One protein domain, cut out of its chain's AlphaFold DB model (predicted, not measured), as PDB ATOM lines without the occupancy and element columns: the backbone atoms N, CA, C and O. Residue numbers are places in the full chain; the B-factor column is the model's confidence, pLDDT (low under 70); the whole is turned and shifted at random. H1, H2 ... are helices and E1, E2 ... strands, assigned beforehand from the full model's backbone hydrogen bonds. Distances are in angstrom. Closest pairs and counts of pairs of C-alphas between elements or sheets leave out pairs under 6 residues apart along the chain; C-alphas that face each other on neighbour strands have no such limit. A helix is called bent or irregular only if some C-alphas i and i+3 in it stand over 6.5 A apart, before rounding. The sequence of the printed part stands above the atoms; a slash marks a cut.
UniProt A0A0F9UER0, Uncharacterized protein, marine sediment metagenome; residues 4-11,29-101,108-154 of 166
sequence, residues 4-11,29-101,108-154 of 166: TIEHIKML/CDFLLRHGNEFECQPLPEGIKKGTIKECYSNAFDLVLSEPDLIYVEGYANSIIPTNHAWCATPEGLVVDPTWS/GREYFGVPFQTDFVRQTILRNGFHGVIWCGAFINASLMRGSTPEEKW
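What this domain is: This is residues 4 to 11, 29 to 101 and 108 to 154 of the 166 residues of an uncharacterized protein of marine sediment metagenome (UniProt A0A0F9UER0). A strongly twisted sheet of four strands, with its two longest, E2 and E3, bent midway, has H2 over E4, H1 crossing over E2 near the turn between E2 and E3, and H3 running along the other part of that hairpin. H4 sits where E4 ends and E2 begins, and H5 lies off to the side beyond H2, on a long loop stretch. The printed part has 128 residues with five named helices and four named strands, in the order H1 H2 E1 H3 E2 E3 E4 H4 H5; the sheet order is E1 E4 E2 E3, all antiparallel. The class is mixed, helices and strands, and the whole is compact, with a radius of gyration of the C-alphas of 13.5 A and spans of 39 by 33 by 27 A.

Where its parts are: H1, residues 4 to 11, begins at C-alpha 4 at (10.459, 28.443, 39.967). H2 is residues 29 to 35 and E1 residues 37 to 39. H3, residues 56 to 66, is 15.3 A long. E2, residues 71 to 78, is 19.3 A long and bends by 72 degrees at residue 75; E3, residues 82 to 89, is 18.2 A long and bends by 68 degrees at residue 85. E4, residues 110 to 116, is 18.7 A long. H4, residues 118 to 128, is 15.3 A long, and H5, residues 142 to 145, ends at C-alpha 145 at (1.346, 46.819, 44.957).

How they stand to each other: E2 and E3 form a hairpin, with N 73 and O 87 2.8 A apart, within hydrogen-bond range. E4 and E2 have N 76 and O 112 at 2.8 A, and E1 and E4 have N 37 and O 113 at 2.8 A, both within that range. H1, H2 and H3 make two layers with the sheet, helices on one face of it. H1 touches H2 at a steep tilt of 44 degrees, the C-alphas of Ile 8 and Cys 29 being closest at 5.8 A. H3 runs along E3, at 4 degrees on the local plane, with the C-alphas of Ala 60 and Trp 87 closest at 4.9 A. E1, H3 and E2 form a split strand-helix-strand unit, two strands of one sheet joined through a helix, with E4 between them in the sheet, and its crossover is right-handed. H3 and H4 only just touch, with 3 pairs of C-alphas within 8 A, the closest those of Val 64 and Thr 118 at 7.1 A. H4 only grazes the sheet with residues 118 to 121. H5 is not on the sheet and is close to H2 but not clearly touching, the C-alphas of Phe 31 and Met 145 being closest at 7.4 A. In H1, H2, H3 and H4 every O i to N i+4 pair is within hydrogen-bond range; H5 is too short for such a pair.

The domain as a whole: The C-alphas farthest apart are those of Glu 46 and Arg 146, 39.6 A. Residues 12 to 28 and 102 to 107 are not printed, with 6.9 A from C-alpha 11 to 29 and 8.4 A from C-alpha 101 to 108. The links E1 to H3 and H4 to H5 are long. The mean pLDDT of the printed part is 93.3, and residue 101 is under 70.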
ATOM      1  N   THR A   4      10.538  27.074  39.452       92.50
ATOM      2  CA  THR A   4      10.459  28.443  39.967       92.50
ATOM      3  C   THR A   4       9.046  29.009  39.856       92.50
ATOM      4  O   THR A   4       8.518  29.553  40.827       92.50
ATOM      5  N   ILE A   5       8.393  28.855  38.702       94.44
ATOM      6  CA  ILE A   5       7.020  29.348  38.503       94.44
ATOM      7  C   ILE A   5       6.029  28.581  39.386       94.44
ATOM      8  O   ILE A   5       5.153  29.199  39.999       94.44
ATOM      9  N   GLU A   6       6.162  27.258  39.494       94.75
ATOM     10  CA  GLU A   6       5.293  26.456  40.366       94.75
ATOM     11  C   GLU A   6       5.478  26.811  41.845       94.75
ATOM     12  O   GLU A   6       4.500  26.920  42.588       94.75
ATOM     13  N   HIS A   7       6.709  27.104  42.266       94.44
ATOM     14  CA  HIS A   7       6.980  27.631  43.599       94.44
ATOM     15  C   HIS A   7       6.280  28.977  43.838       94.44
ATOM     16  O   HIS A   7       5.633  29.157  44.870       94.44
ATOM     17  N   ILE A   8       6.335  29.907  42.877       95.50
ATOM     18  CA  ILE A   8       5.641  31.201  42.988       95.50
ATOM     19  C   ILE A   8       4.119  31.007  43.071       95.50
ATOM     20  O   ILE A   8       3.469  31.663  43.885       95.50
ATOM     21  N   LYS A   9       3.533  30.103  42.273       95.62
ATOM     22  CA  LYS A   9       2.094  29.780  42.339       95.62
ATOM     23  C   LYS A   9       1.711  29.186  43.694       95.62
ATOM     24  O   LYS A   9       0.710  29.593  44.283       95.62
ATOM     25  N   MET A  10       2.523  28.268  44.220       94.88
ATOM     26  CA  MET A  10       2.322  27.705  45.554       94.88
ATOM     27  C   MET A  10       2.347  28.809  46.621       94.88
ATOM     28  O   MET A  10       1.419  28.901  47.427       94.88
ATOM     29  N   LEU A  11       3.358  29.683  46.602       93.06
ATOM     30  CA  LEU A  11       3.449  30.815  47.529       93.06
ATOM     31  C   LEU A  11       2.267  31.775  47.379       93.06
ATOM     32  O   LEU A  11       1.722  32.220  48.386       93.06
ATOM     33  N   CYS A  29       3.691  37.723  44.743       95.38
ATOM     34  CA  CYS A  29       3.633  36.597  43.803       95.38
ATOM     35  C   CYS A  29       2.597  36.842  42.690       95.38
ATOM     36  O   CYS A  29       2.887  36.602  41.526       95.38
ATOM     37  N   ASP A  30       1.424  37.401  43.013       95.38
ATOM     38  CA  ASP A  30       0.431  37.837  42.011       95.38
ATOM     39  C   ASP A  30       0.981  38.944  41.096       95.38
ATOM     40  O   ASP A  30       0.715  38.943  39.897       95.38
ATOM     41  N   PHE A  31       1.787  39.865  41.632       96.44
ATOM     42  CA  PHE A  31       2.495  40.854  40.813       96.44
ATOM     43  C   PHE A  31       3.500  40.188  39.859       96.44
ATOM     44  O   PHE A  31       3.470  40.460  38.659       96.44
ATOM     45  N   LEU A  32       4.344  39.284  40.369       97.00
ATOM     46  CA  LEU A  32       5.332  38.551  39.574       97.00
ATOM     47  C   LEU A  32       4.670  37.733  38.462       97.00
ATOM     48  O   LEU A  32       5.072  37.847  37.314       97.00
ATOM     49  N   LEU A  33       3.628  36.958  38.763       96.56
ATOM     50  CA  LEU A  33       2.962  36.100  37.774       96.56
ATOM     51  C   LEU A  33       2.280  36.887  36.645       96.56
ATOM     52  O   LEU A  33       2.077  36.345  35.564       96.56
ATOM     53  N   ARG A  34       1.922  38.158  36.872       96.12
ATOM     54  CA  ARG A  34       1.318  39.021  35.842       96.12
ATOM     55  C   ARG A  34       2.337  39.760  34.987       96.12
ATOM     56  O   ARG A  34       2.030  40.100  33.847       96.12
ATOM     57  N   HIS A  35       3.506  40.066  35.547       96.88
ATOM     58  CA  HIS A  35       4.465  40.996  34.937       96.88
ATOM     59  C   HIS A  35       5.822  40.397  34.624       96.88
ATOM     60  O   HIS A  35       6.610  41.035  33.924       96.88
ATOM     61  N   GLY A  36       6.096  39.222  35.176       96.69
ATOM     62  CA  GLY A  36       7.361  38.536  35.051       96.69
ATOM     63  C   GLY A  36       7.529  37.866  33.696       96.69
ATOM     64  O   GLY A  36       6.561  37.583  32.991       96.69
ATOM     65  N   ASN A  37       8.785  37.623  33.354       96.69
ATOM     66  CA  ASN A  37       9.206  36.857  32.192       96.69
ATOM     67  C   ASN A  37      10.172  35.768  32.658       96.69
ATOM     68  O   ASN A  37      10.862  35.937  33.668       96.69
ATOM     69  N   GLU A  38      10.214  34.669  31.913       96.00
ATOM     70  CA  GLU A  38      11.302  33.697  32.007       96.00
ATOM     71  C   GLU A  38      12.553  34.281  31.344       96.00
ATOM     72  O   GLU A  38      12.455  34.992  30.341       96.00
ATOM     73  N   PHE A  39      13.719  33.995  31.920       94.69
ATOM     74  CA  PHE A  39      15.013  34.412  31.385       94.69
ATOM     75  C   PHE A  39      15.900  33.198  31.121       94.69
ATOM     76  O   PHE A  39      15.880  32.216  31.868       94.69
ATOM     77  N   GLU A  40      16.694  33.282  30.058       92.62
ATOM     78  CA  GLU A  40      17.593  32.215  29.626       92.62
ATOM     79  C   GLU A  40      18.901  32.291  30.425       92.62
ATOM     80  O   GLU A  40      19.579  33.322  30.462       92.62
ATOM     81  N   CYS A  41      19.246  31.193  31.098       90.00
ATOM     82  CA  CYS A  41      20.465  31.108  31.893       90.00
ATOM     83  C   CYS A  41      21.700  31.056  30.995       90.00
ATOM     84  O   CYS A  41      21.715  30.353  29.988       90.00
ATOM     85  N   GLN A  42      22.776  31.707  31.425       88.44
ATOM     86  CA  GLN A  42      24.091  31.583  30.807       88.44
ATOM     87  C   GLN A  42      25.192  31.753  31.865       88.44
ATOM     88  O   GLN A  42      24.921  32.280  32.950       88.44
ATOM     89  N   PRO A  43      26.432  31.317  31.576       88.50
ATOM     90  CA  PRO A  43      27.590  31.682  32.382       88.50
ATOM     91  C   PRO A  43      27.735  33.202  32.486       88.50
ATOM     92  O   PRO A  43      27.301  33.932  31.592       88.50
ATOM     93  N   LEU A  44      28.383  33.681  33.551       90.19
ATOM     94  CA  LEU A  44      28.687  35.105  33.667       90.19
ATOM     95  C   LEU A  44      29.550  35.540  32.468       90.19
ATOM     96  O   LEU A  44      30.615  34.950  32.258       90.19
ATOM     97  N   PRO A  45      29.113  36.544  31.684       90.25
ATOM     98  CA  PRO A  45      29.887  37.047  30.560       90.25
ATOM     99  C   PRO A  45      31.280  37.523  30.979       90.25
ATOM    100  O   PRO A  45      31.473  38.065  32.072       90.25
ATOM    101  N   GLU A  46      32.249  37.349  30.081       89.50
ATOM    102  CA  GLU A  46      33.614  37.827  30.288       89.50
ATOM    103  C   GLU A  46      33.634  39.343  30.553       89.50
ATOM    104  O   GLU A  46      32.880  40.110  29.955       89.50
ATOM    105  N   GLY A  47      34.497  39.781  31.471       89.12
ATOM    106  CA  GLY A  47      34.637  41.191  31.842       89.12
ATOM    107  C   GLY A  47      33.697  41.655  32.959       89.12
ATOM    108  O   GLY A  47      34.007  42.650  33.618       89.12
ATOM    109  N   ILE A  48      32.625  40.914  33.261       91.94
ATOM    110  CA  ILE A  48      31.773  41.210  34.418       91.94
ATOM    111  C   ILE A  48      32.426  40.672  35.692       91.94
ATOM    112  O   ILE A  48      32.828  39.512  35.782       91.94
ATOM    113  N   LYS A  49      32.548  41.531  36.709       89.81
ATOM    114  CA  LYS A  49      33.093  41.136  38.010       89.81
ATOM    115  C   LYS A  49      32.032  40.427  38.839       89.81
ATOM    116  O   LYS A  49      30.922  40.927  39.002       89.81
ATOM    117  N   LYS A  50      32.425  39.306  39.440       90.00
ATOM    118  CA  LYS A  50      31.631  38.630  40.462       90.00
ATOM    119  C   LYS A  50      31.506  39.499  41.716       90.00
ATOM    120  O   LYS A  50      32.507  39.998  42.231       90.00
ATOM    121  N   GLY A  51      30.283  39.635  42.204       90.19
ATOM    122  CA  GLY A  51      29.929  40.294  43.453       90.19
ATOM    123  C   GLY A  51      29.844  39.333  44.640       90.19
ATOM    124  O   GLY A  51      29.990  38.113  44.524       90.19
ATOM    125  N   THR A  52      29.595  39.898  45.817       91.00
ATOM    126  CA  THR A  52      29.502  39.139  47.070       91.00
ATOM    127  C   THR A  52      28.212  38.315  47.112       91.00
ATOM    128  O   THR A  52      27.125  38.808  46.808       91.00
ATOM    129  N   ILE A  53      28.295  37.050  47.537       90.06
ATOM    130  CA  ILE A  53      27.111  36.197  47.736       90.06
ATOM    131  C   ILE A  53      26.177  36.819  48.786       90.06
ATOM    132  O   ILE A  53      26.637  37.301  49.816       90.06
ATOM    133  N   LYS A  54      24.857  36.732  48.554       89.75
ATOM    134  CA  LYS A  54      23.770  37.354  49.351       89.75
ATOM    135  C   LYS A  54      23.612  38.869  49.186       89.75
ATOM    136  O   LYS A  54      22.712  39.437  49.794       89.75
ATOM    137  N   GLU A  55      24.402  39.500  48.326       93.25
ATOM    138  CA  GLU A  55      24.293  40.928  47.999       93.25
ATOM    139  C   GLU A  55      23.675  41.145  46.606       93.25
ATOM    140  O   GLU A  55      24.016  42.083  45.897       93.25
ATOM    141  N   CYS A  56      22.754  40.270  46.181       95.25
ATOM    142  CA  CYS A  56      22.266  40.241  44.799       95.25
ATOM    143  C   CYS A  56      21.625  41.546  44.324       95.25
ATOM    144  O   CYS A  56      21.909  41.992  43.216       95.25
ATOM    145  N   TYR A  57      20.835  42.204  45.173       96.69
ATOM    146  CA  TYR A  57      20.206  43.485  44.845       96.69
ATOM    147  C   TYR A  57      21.231  44.604  44.626       96.69
ATOM    148  O   TYR A  57      21.101  45.360  43.667       96.69
ATOM    149  N   SER A  58      22.258  44.715  45.477       96.31
ATOM    150  CA  SER A  58      23.315  45.722  45.299       96.31
ATOM    151  C   SER A  58      24.238  45.365  44.140       96.31
ATOM    152  O   SER A  58      24.491  46.225  43.307       96.31
ATOM    153  N   ASN A  59      24.648  44.100  44.002       96.88
ATOM    154  CA  ASN A  59      25.484  43.654  42.886       96.88
ATOM    155  C   ASN A  59      24.808  43.926  41.532       96.88
ATOM    156  O   ASN A  59      25.441  44.436  40.611       96.88
ATOM    157  N   ALA A  60      23.519  43.593  41.401       97.44
ATOM    158  CA  ALA A  60      22.757  43.843  40.181       97.44
ATOM    159  C   ALA A  60      22.539  45.343  39.942       97.44
ATOM    160  O   ALA A  60      22.565  45.790  38.797       97.44
ATOM    161  N   PHE A  61      22.342  46.131  41.003       97.44
ATOM    162  CA  PHE A  61      22.200  47.578  40.877       97.44
ATOM    163  C   PHE A  61      23.504  48.245  40.425       97.44
ATOM    164  O   PHE A  61      23.488  49.040  39.491       97.44
ATOM    165  N   ASP A  62      24.636  47.889  41.025       96.88
ATOM    166  CA  ASP A  62      25.943  48.409  40.624       96.88
ATOM    167  C   ASP A  62      26.265  48.023  39.176       96.88
ATOM    168  O   ASP A  62      26.718  48.861  38.396       96.88
ATOM    169  N   LEU A  63      25.942  46.782  38.793       97.44
ATOM    170  CA  LEU A  63      26.138  46.291  37.434       97.44
ATOM    171  C   LEU A  63      25.317  47.077  36.402       97.44
ATOM    172  O   LEU A  63      25.868  47.502  35.393       97.44
ATOM    173  N   VAL A  64      24.023  47.319  36.643       97.56
ATOM    174  CA  VAL A  64      23.198  48.085  35.687       97.56
ATOM    175  C   VAL A  64      23.625  49.556  35.590       97.56
ATOM    176  O   VAL A  64      23.341  50.225  34.597       97.56
ATOM    177  N   LEU A  65      24.298  50.092  36.615       96.62
ATOM    178  CA  LEU A  65      24.868  51.439  36.569       96.62
ATOM    179  C   LEU A  65      26.172  51.496  35.766       96.62
ATOM    180  O   LEU A  65      26.429  52.519  35.128       96.62
ATOM    181  N   SER A  66      26.992  50.440  35.801       96.62
ATOM    182  CA  SER A  66      28.229  50.368  35.015       96.62
ATOM    183  C   SER A  66      28.007  49.921  33.572       96.62
ATOM    184  O   SER A  66      28.776  50.321  32.706       96.62
ATOM    185  N   GLU A  67      26.955  49.141  33.316       96.75
ATOM    186  CA  GLU A  67      26.609  48.572  32.009       96.75
ATOM    187  C   GLU A  67      25.191  49.016  31.588       96.75
ATOM    188  O   GLU A  67      24.221  48.280  31.793       96.75
ATOM    189  N   PRO A  68      25.027  50.221  31.002       92.56
ATOM    190  CA  PRO A  68      23.711  50.818  30.735       92.56
ATOM    191  C   PRO A  68      22.826  50.054  29.740       92.56
ATOM    192  O   PRO A  68      21.620  50.307  29.677       92.56
ATOM    193  N   ASP A  69      23.418  49.150  28.955       95.25
ATOM    194  CA  ASP A  69      22.704  48.294  28.003       95.25
ATOM    195  C   ASP A  69      22.026  47.095  28.685       95.25
ATOM    196  O   ASP A  69      21.142  46.459  28.101       95.25
ATOM    197  N   LEU A  70      22.401  46.798  29.933       97.69
ATOM    198  CA  LEU A  70      21.753  45.773  30.736       97.69
ATOM    199  C   LEU A  70      20.466  46.289  31.385       97.69
ATOM    200  O   LEU A  70      20.225  47.484  31.567       97.69
ATOM    201  N   ILE A  71      19.612  45.342  31.748       98.62
ATOM    202  CA  ILE A  71      18.307  45.588  32.346       98.62
ATOM    203  C   ILE A  71      18.292  44.970  33.731       98.62
ATOM    204  O   ILE A  71      18.504  43.771  33.875       98.62
ATOM    205  N   TYR A  72      17.997  45.773  34.746       98.56
ATOM    206  CA  TYR A  72      17.840  45.290  36.112       98.56
ATOM    207  C   TYR A  72      16.540  44.492  36.261       98.56
ATOM    208  O   TYR A  72      15.474  44.937  35.821       98.56
ATOM    209  N   VAL A  73      16.610  43.334  36.913       98.62
ATOM    210  CA  VAL A  73      15.486  42.413  37.093       98.62
ATOM    211  C   VAL A  73      15.392  41.980  38.553       98.62
ATOM    212  O   VAL A  73      16.398  41.649  39.174       98.62
ATOM    213  N   GLU A  74      14.168  41.932  39.085       98.50
ATOM    214  CA  GLU A  74      13.874  41.274  40.365       98.50
ATOM    215  C   GLU A  74      12.821  40.191  40.202       98.50
ATOM    216  O   GLU A  74      11.811  40.377  39.515       98.50
ATOM    217  N   GLY A  75      13.019  39.072  40.884       97.69
ATOM    218  CA  GLY A  75      12.099  37.950  40.824       97.69
ATOM    219  C   GLY A  75      12.548  36.789  41.684       97.69
ATOM    220  O   GLY A  75      13.114  36.992  42.754       97.69
ATOM    221  N   TYR A  76      12.277  35.577  41.217       96.69
ATOM    222  CA  TYR A  76      12.823  34.366  41.806       96.69
ATOM    223  C   TYR A  76      13.861  33.752  40.879       96.69
ATOM    224  O   TYR A  76      13.673  33.711  39.662       96.69
ATOM    225  N   ALA A  77      14.924  33.242  41.485       94.31
ATOM    226  CA  ALA A  77      15.908  32.407  40.822       94.31
ATOM    227  C   ALA A  77      16.080  31.100  41.603       94.31
ATOM    228  O   ALA A  77      15.976  31.089  42.836       94.31
ATOM    229  N   ASN A  78      16.329  29.999  40.899       91.31
ATOM    230  CA  ASN A  78      16.453  28.668  41.491       91.31
ATOM    231  C   ASN A  78      17.854  28.096  41.272       91.31
ATOM    232  O   ASN A  78      18.238  27.794  40.146       91.31
ATOM    233  N   SER A  79      18.612  27.941  42.357       85.00
ATOM    234  CA  SER A  79      19.896  27.220  42.377       85.00
ATOM    235  C   SER A  79      19.714  25.815  42.973       85.00
ATOM    236  O   SER A  79      20.034  24.811  42.336       85.00
ATOM    237  N   ILE A  80      19.147  25.755  44.183       85.25
ATOM    238  CA  ILE A  80      18.746  24.523  44.888       85.25
ATOM    239  C   ILE A  80      17.264  24.602  45.263       85.25
ATOM    240  O   ILE A  80      16.524  23.635  45.116       85.25
ATOM    241  N   ILE A  81      16.851  25.762  45.777       87.44
ATOM    242  CA  ILE A  81      15.458  26.125  46.011       87.44
ATOM    243  C   ILE A  81      15.204  27.501  45.385       87.44
ATOM    244  O   ILE A  81      16.103  28.352  45.432       87.44
ATOM    245  N   PRO A  82      13.999  27.757  44.847       92.62
ATOM    246  CA  PRO A  82      13.625  29.090  44.402       92.62
ATOM    247  C   PRO A  82      13.696  30.091  45.557       92.62
ATOM    248  O   PRO A  82      13.145  29.869  46.638       92.62
ATOM    249  N   THR A  83      14.369  31.214  45.334       93.25
ATOM    250  CA  THR A  83      14.487  32.300  46.312       93.25
ATOM    251  C   THR A  83      14.363  33.653  45.629       93.25
ATOM    252  O   THR A  83      14.608  33.767  44.427       93.25
ATOM    253  N   ASN A  84      13.965  34.674  46.388       95.06
ATOM    254  CA  ASN A  84      13.897  36.039  45.889       95.06
ATOM    255  C   ASN A  84      15.301  36.532  45.530       95.06
ATOM    256  O   ASN A  84      16.227  36.462  46.338       95.06
ATOM    257  N   HIS A  85      15.451  37.055  44.323       96.06
ATOM    258  CA  HIS A  85      16.751  37.359  43.749       96.06
ATOM    259  C   HIS A  85      16.687  38.564  42.818       96.06
ATOM    260  O   HIS A  85      15.619  38.925  42.313       96.06
ATOM    261  N   ALA A  86      17.850  39.166  42.587       97.38
ATOM    262  CA  ALA A  86      18.037  40.257  41.646       97.38
ATOM    263  C   ALA A  86      19.241  39.971  40.746       97.38
ATOM    264  O   ALA A  86      20.264  39.462  41.206       97.38
ATOM    265  N   TRP A  87      19.101  40.296  39.468       97.62
ATOM    266  CA  TRP A  87      20.117  40.090  38.439       97.62
ATOM    267  C   TRP A  87      19.999  41.176  37.367       97.62
ATOM    268  O   TRP A  87      19.081  41.999  37.390       97.62
ATOM    269  N   CYS A  88      20.937  41.190  36.426       98.12
ATOM    270  CA  CYS A  88      20.796  41.941  35.186       98.12
ATOM    271  C   CYS A  88      20.463  40.994  34.035       98.12
ATOM    272  O   CYS A  88      20.784  39.814  34.095       98.12
ATOM    273  N   ALA A  89      19.856  41.488  32.968       97.56
ATOM    274  CA  ALA A  89      19.635  40.720  31.750       97.56
ATOM    275  C   ALA A  89      19.911  41.565  30.508       97.56
ATOM    276  O   ALA A  89      19.780  42.791  30.544       97.56
ATOM    277  N   THR A  90      20.262  40.914  29.402       97.25
ATOM    278  CA  THR A  90      20.287  41.580  28.096       97.25
ATOM    279  C   THR A  90      18.854  41.866  27.623       97.25
ATOM    280  O   THR A  90      17.904  41.244  28.118       97.25
ATOM    281  N   PRO A  91      18.652  42.773  26.649       96.75
ATOM    282  CA  PRO A  91      17.332  43.006  26.060       96.75
ATOM    283  C   PRO A  91      16.667  41.736  25.513       96.75
ATOM    284  O   PRO A  91      15.443  41.633  25.534       96.75
ATOM    285  N   GLU A  92      17.449  40.757  25.069       95.88
ATOM    286  CA  GLU A  92      16.998  39.473  24.521       95.88
ATOM    287  C   GLU A  92      16.589  38.467  25.607       95.88
ATOM    288  O   GLU A  92      16.093  37.390  25.281       95.88
ATOM    289  N   GLY A  93      16.768  38.804  26.888       95.75
ATOM    290  CA  GLY A  93      16.389  37.955  28.016       95.75
ATOM    291  C   GLY A  93      17.478  36.985  28.482       95.75
ATOM    292  O   GLY A  93      17.158  36.050  29.216       95.75
ATOM    293  N   LEU A  94      18.744  37.194  28.104       94.94
ATOM    294  CA  LEU A  94      19.864  36.403  28.621       94.94
ATOM    295  C   LEU A  94      20.297  36.922  29.999       94.94
ATOM    296  O   LEU A  94      20.534  38.121  30.166       94.94
ATOM    297  N   VAL A  95      20.419  36.033  30.983       95.38
ATOM    298  CA  VAL A  95      20.781  36.390  32.364       95.38
ATOM    299  C   VAL A  95      22.242  36.828  32.469       95.38
ATOM    300  O   VAL A  95      23.148  36.188  31.954       95.38
ATOM    301  N   VAL A  96      22.484  37.903  33.207       95.56
ATOM    302  CA  VAL A  96      23.794  38.373  33.661       95.56
ATOM    303  C   VAL A  96      23.712  38.497  35.180       95.56
ATOM    304  O   VAL A  96      23.329  39.534  35.725       95.56
ATOM    305  N   ASP A  97      24.008  37.401  35.876       95.19
ATOM    306  CA  ASP A  97      23.954  37.341  37.336       95.19
ATOM    307  C   ASP A  97      25.355  37.554  37.939       95.19
ATOM    308  O   ASP A  97      26.168  36.623  37.956       95.19
ATOM    309  N   PRO A  98      25.658  38.753  38.477       94.06
ATOM    310  CA  PRO A  98      26.956  39.023  39.087       94.06
ATOM    311  C   PRO A  98      27.164  38.270  40.408       94.06
ATOM    312  O   PRO A  98      28.271  38.257  40.931       94.06
ATOM    313  N   THR A  99      26.133  37.653  40.982       92.75
ATOM    314  CA  THR A  99      26.176  37.021  42.306       92.75
ATOM    315  C   THR A  99      26.385  35.515  42.196       92.75
ATOM    316  O   THR A  99      27.244  34.961  42.879       92.75
ATOM    317  N   TRP A 100      25.622  34.827  41.347       88.56
ATOM    318  CA  TRP A 100      25.662  33.361  41.232       88.56
ATOM    319  C   TRP A 100      26.557  32.826  40.107       88.56
ATOM    320  O   TRP A 100      26.467  31.650  39.756       88.56
ATOM    321  N   SER A 101      27.474  33.655  39.605       69.31
ATOM    322  CA  SER A 101      28.354  33.367  38.465       69.31
ATOM    323  C   SER A 101      29.154  32.064  38.539       69.31
ATOM    324  O   SER A 101      29.409  31.467  37.502       69.31
ATOM    325  N   GLY A 108      22.369  29.328  39.222       71.75
ATOM    326  CA  GLY A 108      20.934  29.527  39.011       71.75
ATOM    327  C   GLY A 108      20.521  28.910  37.672       71.75
ATOM    328  O   GLY A 108      21.130  29.199  36.644       71.75
ATOM    329  N   ARG A 109      19.554  27.993  37.719       84.44
ATOM    330  CA  ARG A 109      19.107  27.154  36.597       84.44
ATOM    331  C   ARG A 109      17.812  27.651  35.972       84.44
ATOM    332  O   ARG A 109      17.493  27.290  34.848       84.44
ATOM    333  N   GLU A 110      17.071  28.458  36.718       92.00
ATOM    334  CA  GLU A 110      15.816  29.059  36.296       92.00
ATOM    335  C   GLU A 110      15.731  30.461  36.895       92.00
ATOM    336  O   GLU A 110      16.061  30.660  38.069       92.00
ATOM    337  N   TYR A 111      15.266  31.416  36.095       95.50
ATOM    338  CA  TYR A 111      15.050  32.798  36.509       95.50
ATOM    339  C   TYR A 111      13.694  33.253  35.987       95.50
ATOM    340  O   TYR A 111      13.412  33.175  34.790       95.50
ATOM    341  N   PHE A 112      12.857  33.750  36.890       97.50
ATOM    342  CA  PHE A 112      11.570  34.338  36.555       97.50
ATOM    343  C   PHE A 112      11.407  35.659  37.294       97.50
ATOM    344  O   PHE A 112      11.370  35.689  38.527       97.50
ATOM    345  N   GLY A 113      11.306  36.765  36.560       98.06
ATOM    346  CA  GLY A 113      11.341  38.086  37.181       98.06
ATOM    347  C   GLY A 113      10.811  39.219  36.325       98.06
ATOM    348  O   GLY A 113      10.452  39.051  35.163       98.06
ATOM    349  N   VAL A 114      10.730  40.393  36.937       98.50
ATOM    350  CA  VAL A 114      10.179  41.609  36.347       98.50
ATOM    351  C   VAL A 114      11.324  42.555  35.978       98.50
ATOM    352  O   VAL A 114      12.087  42.943  36.865       98.50
ATOM    353  N   PRO A 115      11.453  42.945  34.698       98.44
ATOM    354  CA  PRO A 115      12.452  43.912  34.255       98.44
ATOM    355  C   PRO A 115      12.038  45.344  34.617       98.44
ATOM    356  O   PRO A 115      10.932  45.794  34.290       98.44
ATOM    357  N   PHE A 116      12.942  46.086  35.252       98.38
ATOM    358  CA  PHE A 116      12.706  47.455  35.704       98.38
ATOM    359  C   PHE A 116      13.541  48.481  34.938       98.38
ATOM    360  O   PHE A 116      14.659  48.223  34.500       98.38
ATOM    361  N   GLN A 117      12.995  49.688  34.798       97.75
ATOM    362  CA  GLN A 117      13.745  50.833  34.290       97.75
ATOM    363  C   GLN A 117      14.787  51.274  35.315       97.75
ATOM    364  O   GLN A 117      14.447  51.522  36.471       97.75
ATOM    365  N   THR A 118      16.034  51.448  34.879       97.00
ATOM    366  CA  THR A 118      17.161  51.817  35.749       97.00
ATOM    367  C   THR A 118      16.891  53.085  36.564       97.00
ATOM    368  O   THR A 118      17.151  53.110  37.766       97.00
ATOM    369  N   ASP A 119      16.271  54.107  35.964       97.00
ATOM    370  CA  ASP A 119      15.888  55.332  36.680       97.00
ATOM    371  C   ASP A 119      14.871  55.072  37.795       97.00
ATOM    372  O   ASP A 119      14.967  55.654  38.878       97.00
ATOM    373  N   PHE A 120      13.918  54.167  37.569       96.88
ATOM    374  CA  PHE A 120      12.934  53.788  38.580       96.88
ATOM    375  C   PHE A 120      13.577  53.011  39.736       96.88
ATOM    376  O   PHE A 120      13.260  53.276  40.900       96.88
ATOM    377  N   VAL A 121      14.503  52.093  39.430       96.88
ATOM    378  CA  VAL A 121      15.297  51.360  40.431       96.88
ATOM    379  C   VAL A 121      16.082  52.355  41.284       96.88
ATOM    380  O   VAL A 121      15.916  52.394  42.504       96.88
ATOM    381  N   ARG A 122      16.848  53.243  40.639       96.12
ATOM    382  CA  ARG A 122      17.658  54.275  41.296       96.12
ATOM    383  C   ARG A 122      16.819  55.168  42.207       96.12
ATOM    384  O   ARG A 122      17.176  55.367  43.366       96.12
ATOM    385  N   GLN A 123      15.698  55.696  41.716       94.94
ATOM    386  CA  GLN A 123      14.804  56.539  42.518       94.94
ATOM    387  C   GLN A 123      14.204  55.775  43.703       94.94
ATOM    388  O   GLN A 123      14.066  56.333  44.791       94.94
ATOM    389  N   THR A 124      13.862  54.500  43.511       93.88
ATOM    390  CA  THR A 124      13.306  53.653  44.572       93.88
ATOM    391  C   THR A 124      14.329  53.404  45.675       93.88
ATOM    392  O   THR A 124      14.000  53.602  46.843       93.88
ATOM    393  N   ILE A 125      15.568  53.058  45.317       92.88
ATOM    394  CA  ILE A 125      16.659  52.830  46.275       92.88
ATOM    395  C   ILE A 125      16.978  54.117  47.043       92.88
ATOM    396  O   ILE A 125      17.021  54.094  48.271       92.88
ATOM    397  N   LEU A 126      17.108  55.254  46.349       92.50
ATOM    398  CA  LEU A 126      17.363  56.554  46.986       92.50
ATOM    399  C   LEU A 126      16.256  56.957  47.966       92.50
ATOM    400  O   LEU A 126      16.542  57.496  49.031       92.50
ATOM    401  N   ARG A 127      14.991  56.698  47.620       90.38
ATOM    402  CA  ARG A 127      13.849  57.015  48.485       90.38
ATOM    403  C   ARG A 127      13.771  56.093  49.699       90.38
ATOM    404  O   ARG A 127      13.407  56.546  50.781       90.38
ATOM    405  N   ASN A 128      14.030  54.803  49.505       86.25
ATOM    406  CA  ASN A 128      13.762  53.785  50.515       86.25
ATOM    407  C   ASN A 128      14.974  53.510  51.418       86.25
ATOM    408  O   ASN A 128      14.788  53.006  52.521       86.25
ATOM    409  N   GLY A 129      16.194  53.809  50.963       87.38
ATOM    410  CA  GLY A 129      17.437  53.497  51.676       87.38
ATOM    411  C   GLY A 129      17.818  52.010  51.658       87.38
ATOM    412  O   GLY A 129      18.712  51.605  52.394       87.38
ATOM    413  N   PHE A 130      17.151  51.199  50.833       88.19
ATOM    414  CA  PHE A 130      17.408  49.766  50.681       88.19
ATOM    415  C   PHE A 130      17.579  49.418  49.205       88.19
ATOM    416  O   PHE A 130      16.833  49.925  48.367       88.19
ATOM    417  N   HIS A 131      18.523  48.525  48.904       88.94
ATOM    418  CA  HIS A 131      18.628  47.905  47.586       88.94
ATOM    419  C   HIS A 131      17.426  46.976  47.386       88.94
ATOM    420  O   HIS A 131      17.192  46.093  48.211       88.94
ATOM    421  N   GLY A 132      16.642  47.224  46.335       92.31
ATOM    422  CA  GLY A 132      15.458  46.438  46.002       92.31
ATOM    423  C   GLY A 132      14.220  47.267  45.651       92.31
ATOM    424  O   GLY A 132      13.969  48.341  46.207       92.31
ATOM    425  N   VAL A 133      13.417  46.750  44.725       95.75
ATOM    426  CA  VAL A 133      12.252  47.404  44.130       95.75
ATOM    427  C   VAL A 133      10.958  46.712  44.528       95.75
ATOM    428  O   VAL A 133      10.030  47.404  44.944       95.75
ATOM    429  N   ILE A 134      10.871  45.387  44.406       95.31
ATOM    430  CA  ILE A 134       9.740  44.573  44.868       95.31
ATOM    431  C   ILE A 134       9.886  44.341  46.370       95.31
ATOM    432  O   ILE A 134       8.954  44.629  47.128       95.31
ATOM    433  N   TRP A 135      11.064  43.865  46.784       92.94
ATOM    434  CA  TRP A 135      11.436  43.636  48.178       92.94
ATOM    435  C   TRP A 135      12.320  44.786  48.667       92.94
ATOM    436  O   TRP A 135      13.474  44.909  48.283       92.94
ATOM    437  N   CYS A 136      11.774  45.646  49.521       82.44
ATOM    438  CA  CYS A 136      12.479  46.781  50.112       82.44
ATOM    439  C   CYS A 136      12.780  46.470  51.585       82.44
ATOM    440  O   CYS A 136      12.041  46.878  52.488       82.44
ATOM    441  N   GLY A 137      13.836  45.692  51.826       79.12
ATOM    442  CA  GLY A 137      14.158  45.177  53.158       79.12
ATOM    443  C   GLY A 137      13.091  44.196  53.660       79.12
ATOM    444  O   GLY A 137      12.761  43.230  52.980       79.12
ATOM    445  N   ALA A 138      12.526  44.451  54.843       77.88
ATOM    446  CA  ALA A 138      11.485  43.604  55.443       77.88
ATOM    447  C   ALA A 138      10.071  43.830  54.863       77.88
ATOM    448  O   ALA A 138       9.103  43.231  55.335       77.88
ATOM    449  N   PHE A 139       9.927  44.710  53.868       86.06
ATOM    450  CA  PHE A 139       8.636  45.120  53.317       86.06
ATOM    451  C   PHE A 139       8.576  44.925  51.805       86.06
ATOM    452  O   PHE A 139       9.593  44.904  51.119       86.06
ATOM    453  N   ILE A 140       7.356  44.852  51.276       90.06
ATOM    454  CA  ILE A 140       7.110  44.938  49.834       90.06
ATOM    455  C   ILE A 140       6.726  46.361  49.441       90.06
ATOM    456  O   ILE A 140       6.081  47.085  50.206       90.06
ATOM    457  N   ASN A 141       7.102  46.770  48.235       90.69
ATOM    458  CA  ASN A 141       6.860  48.123  47.753       90.69
ATOM    459  C   ASN A 141       5.369  48.399  47.534       90.69
ATOM    460  O   ASN A 141       4.779  48.063  46.506       90.69
ATOM    461  N   ALA A 142       4.754  49.071  48.507       88.50
ATOM    462  CA  ALA A 142       3.325  49.355  48.500       88.50
ATOM    463  C   ALA A 142       2.875  50.205  47.298       88.50
ATOM    464  O   ALA A 142       1.731  50.068  46.874       88.50
ATOM    465  N   SER A 143       3.742  51.055  46.733       89.38
ATOM    466  CA  SER A 143       3.383  51.874  45.562       89.38
ATOM    467  C   SER A 143       3.193  51.005  44.318       89.38
ATOM    468  O   SER A 143       2.207  51.177  43.599       89.38
ATOM    469  N   LEU A 144       4.080  50.021  44.117       92.12
ATOM    470  CA  LEU A 144       3.908  48.997  43.084       92.12
ATOM    471  C   LEU A 144       2.671  48.142  43.365       92.12
ATOM    472  O   LEU A 144       1.838  47.966  42.479       92.12
ATOM    473  N   MET A 145       2.484  47.683  44.606       94.56
ATOM    474  CA  MET A 145       1.346  46.819  44.957       94.56
ATOM    475  C   MET A 145      -0.023  47.499  44.770       94.56
ATOM    476  O   MET A 145      -1.021  46.845  44.453       94.56
ATOM    477  N   ARG A 146      -0.086  48.823  44.943       94.38
ATOM    478  CA  ARG A 146      -1.284  49.638  44.696       94.38
ATOM    479  C   ARG A 146      -1.526  49.946  43.218       94.38
ATOM    480  O   ARG A 146      -2.604  50.435  42.900       94.38
ATOM    481  N   GLY A 147      -0.560  49.689  42.334       90.75
ATOM    482  CA  GLY A 147      -0.646  50.091  40.928       90.75
ATOM    483  C   GLY A 147      -0.730  51.611  40.757       90.75
ATOM    484  O   GLY A 147      -1.344  52.090  39.812       90.75
ATOM    485  N   SER A 148      -0.171  52.380  41.698       90.12
ATOM    486  CA  SER A 148      -0.262  53.849  41.684       90.12
ATOM    487  C   SER A 148       0.662  54.495  40.650       90.12
ATOM    488  O   SER A 148       0.475  55.659  40.308       90.12
ATOM    489  N   THR A 149       1.648  53.744  40.163       90.12
ATOM    490  CA  THR A 149       2.586  54.179  39.130       90.12
ATOM    491  C   THR A 149       2.270  53.441  37.823       90.12
ATOM    492  O   THR A 149       2.255  52.206  37.843       90.12
ATOM    493  N   PRO A 150       2.053  54.156  36.702       93.12
ATOM    494  CA  PRO A 150       1.844  53.540  35.392       93.12
ATOM    495  C   PRO A 150       2.994  52.609  34.984       93.12
ATOM    496  O   PRO A 150       4.150  52.872  35.332       93.12
ATOM    497  N   GLU A 151       2.691  51.527  34.261       94.88
ATOM    498  CA  GLU A 151       3.677  50.495  33.901       94.88
ATOM    499  C   GLU A 151       4.859  51.055  33.119       94.88
ATOM    500  O   GLU A 151       6.003  50.731  33.418       94.88
ATOM    501  N   GLU A 152       4.615  51.975  32.193       95.44
ATOM    502  CA  GLU A 152       5.631  52.614  31.357       95.44
ATOM    503  C   GLU A 152       6.642  53.467  32.133       95.44
ATOM    504  O   GLU A 152       7.614  53.943  31.550       95.44
ATOM    505  N   LYS A 153       6.419  53.703  33.430       96.19
ATOM    506  CA  LYS A 153       7.359  54.418  34.304       96.19
ATOM    507  C   LYS A 153       8.291  53.493  35.074       96.19
ATOM    508  O   LYS A 153       9.310  53.964  35.564       96.19
ATOM    509  N   TRP A 154       7.933  52.222  35.240       96.62
ATOM    510  CA  TRP A 154       8.724  51.284  36.039       96.62
ATOM    511  C   TRP A 154       9.160  50.052  35.259       96.62
ATOM    512  O   TRP A 154      10.243  49.544  35.523       96.62
TER     513      TRP A 154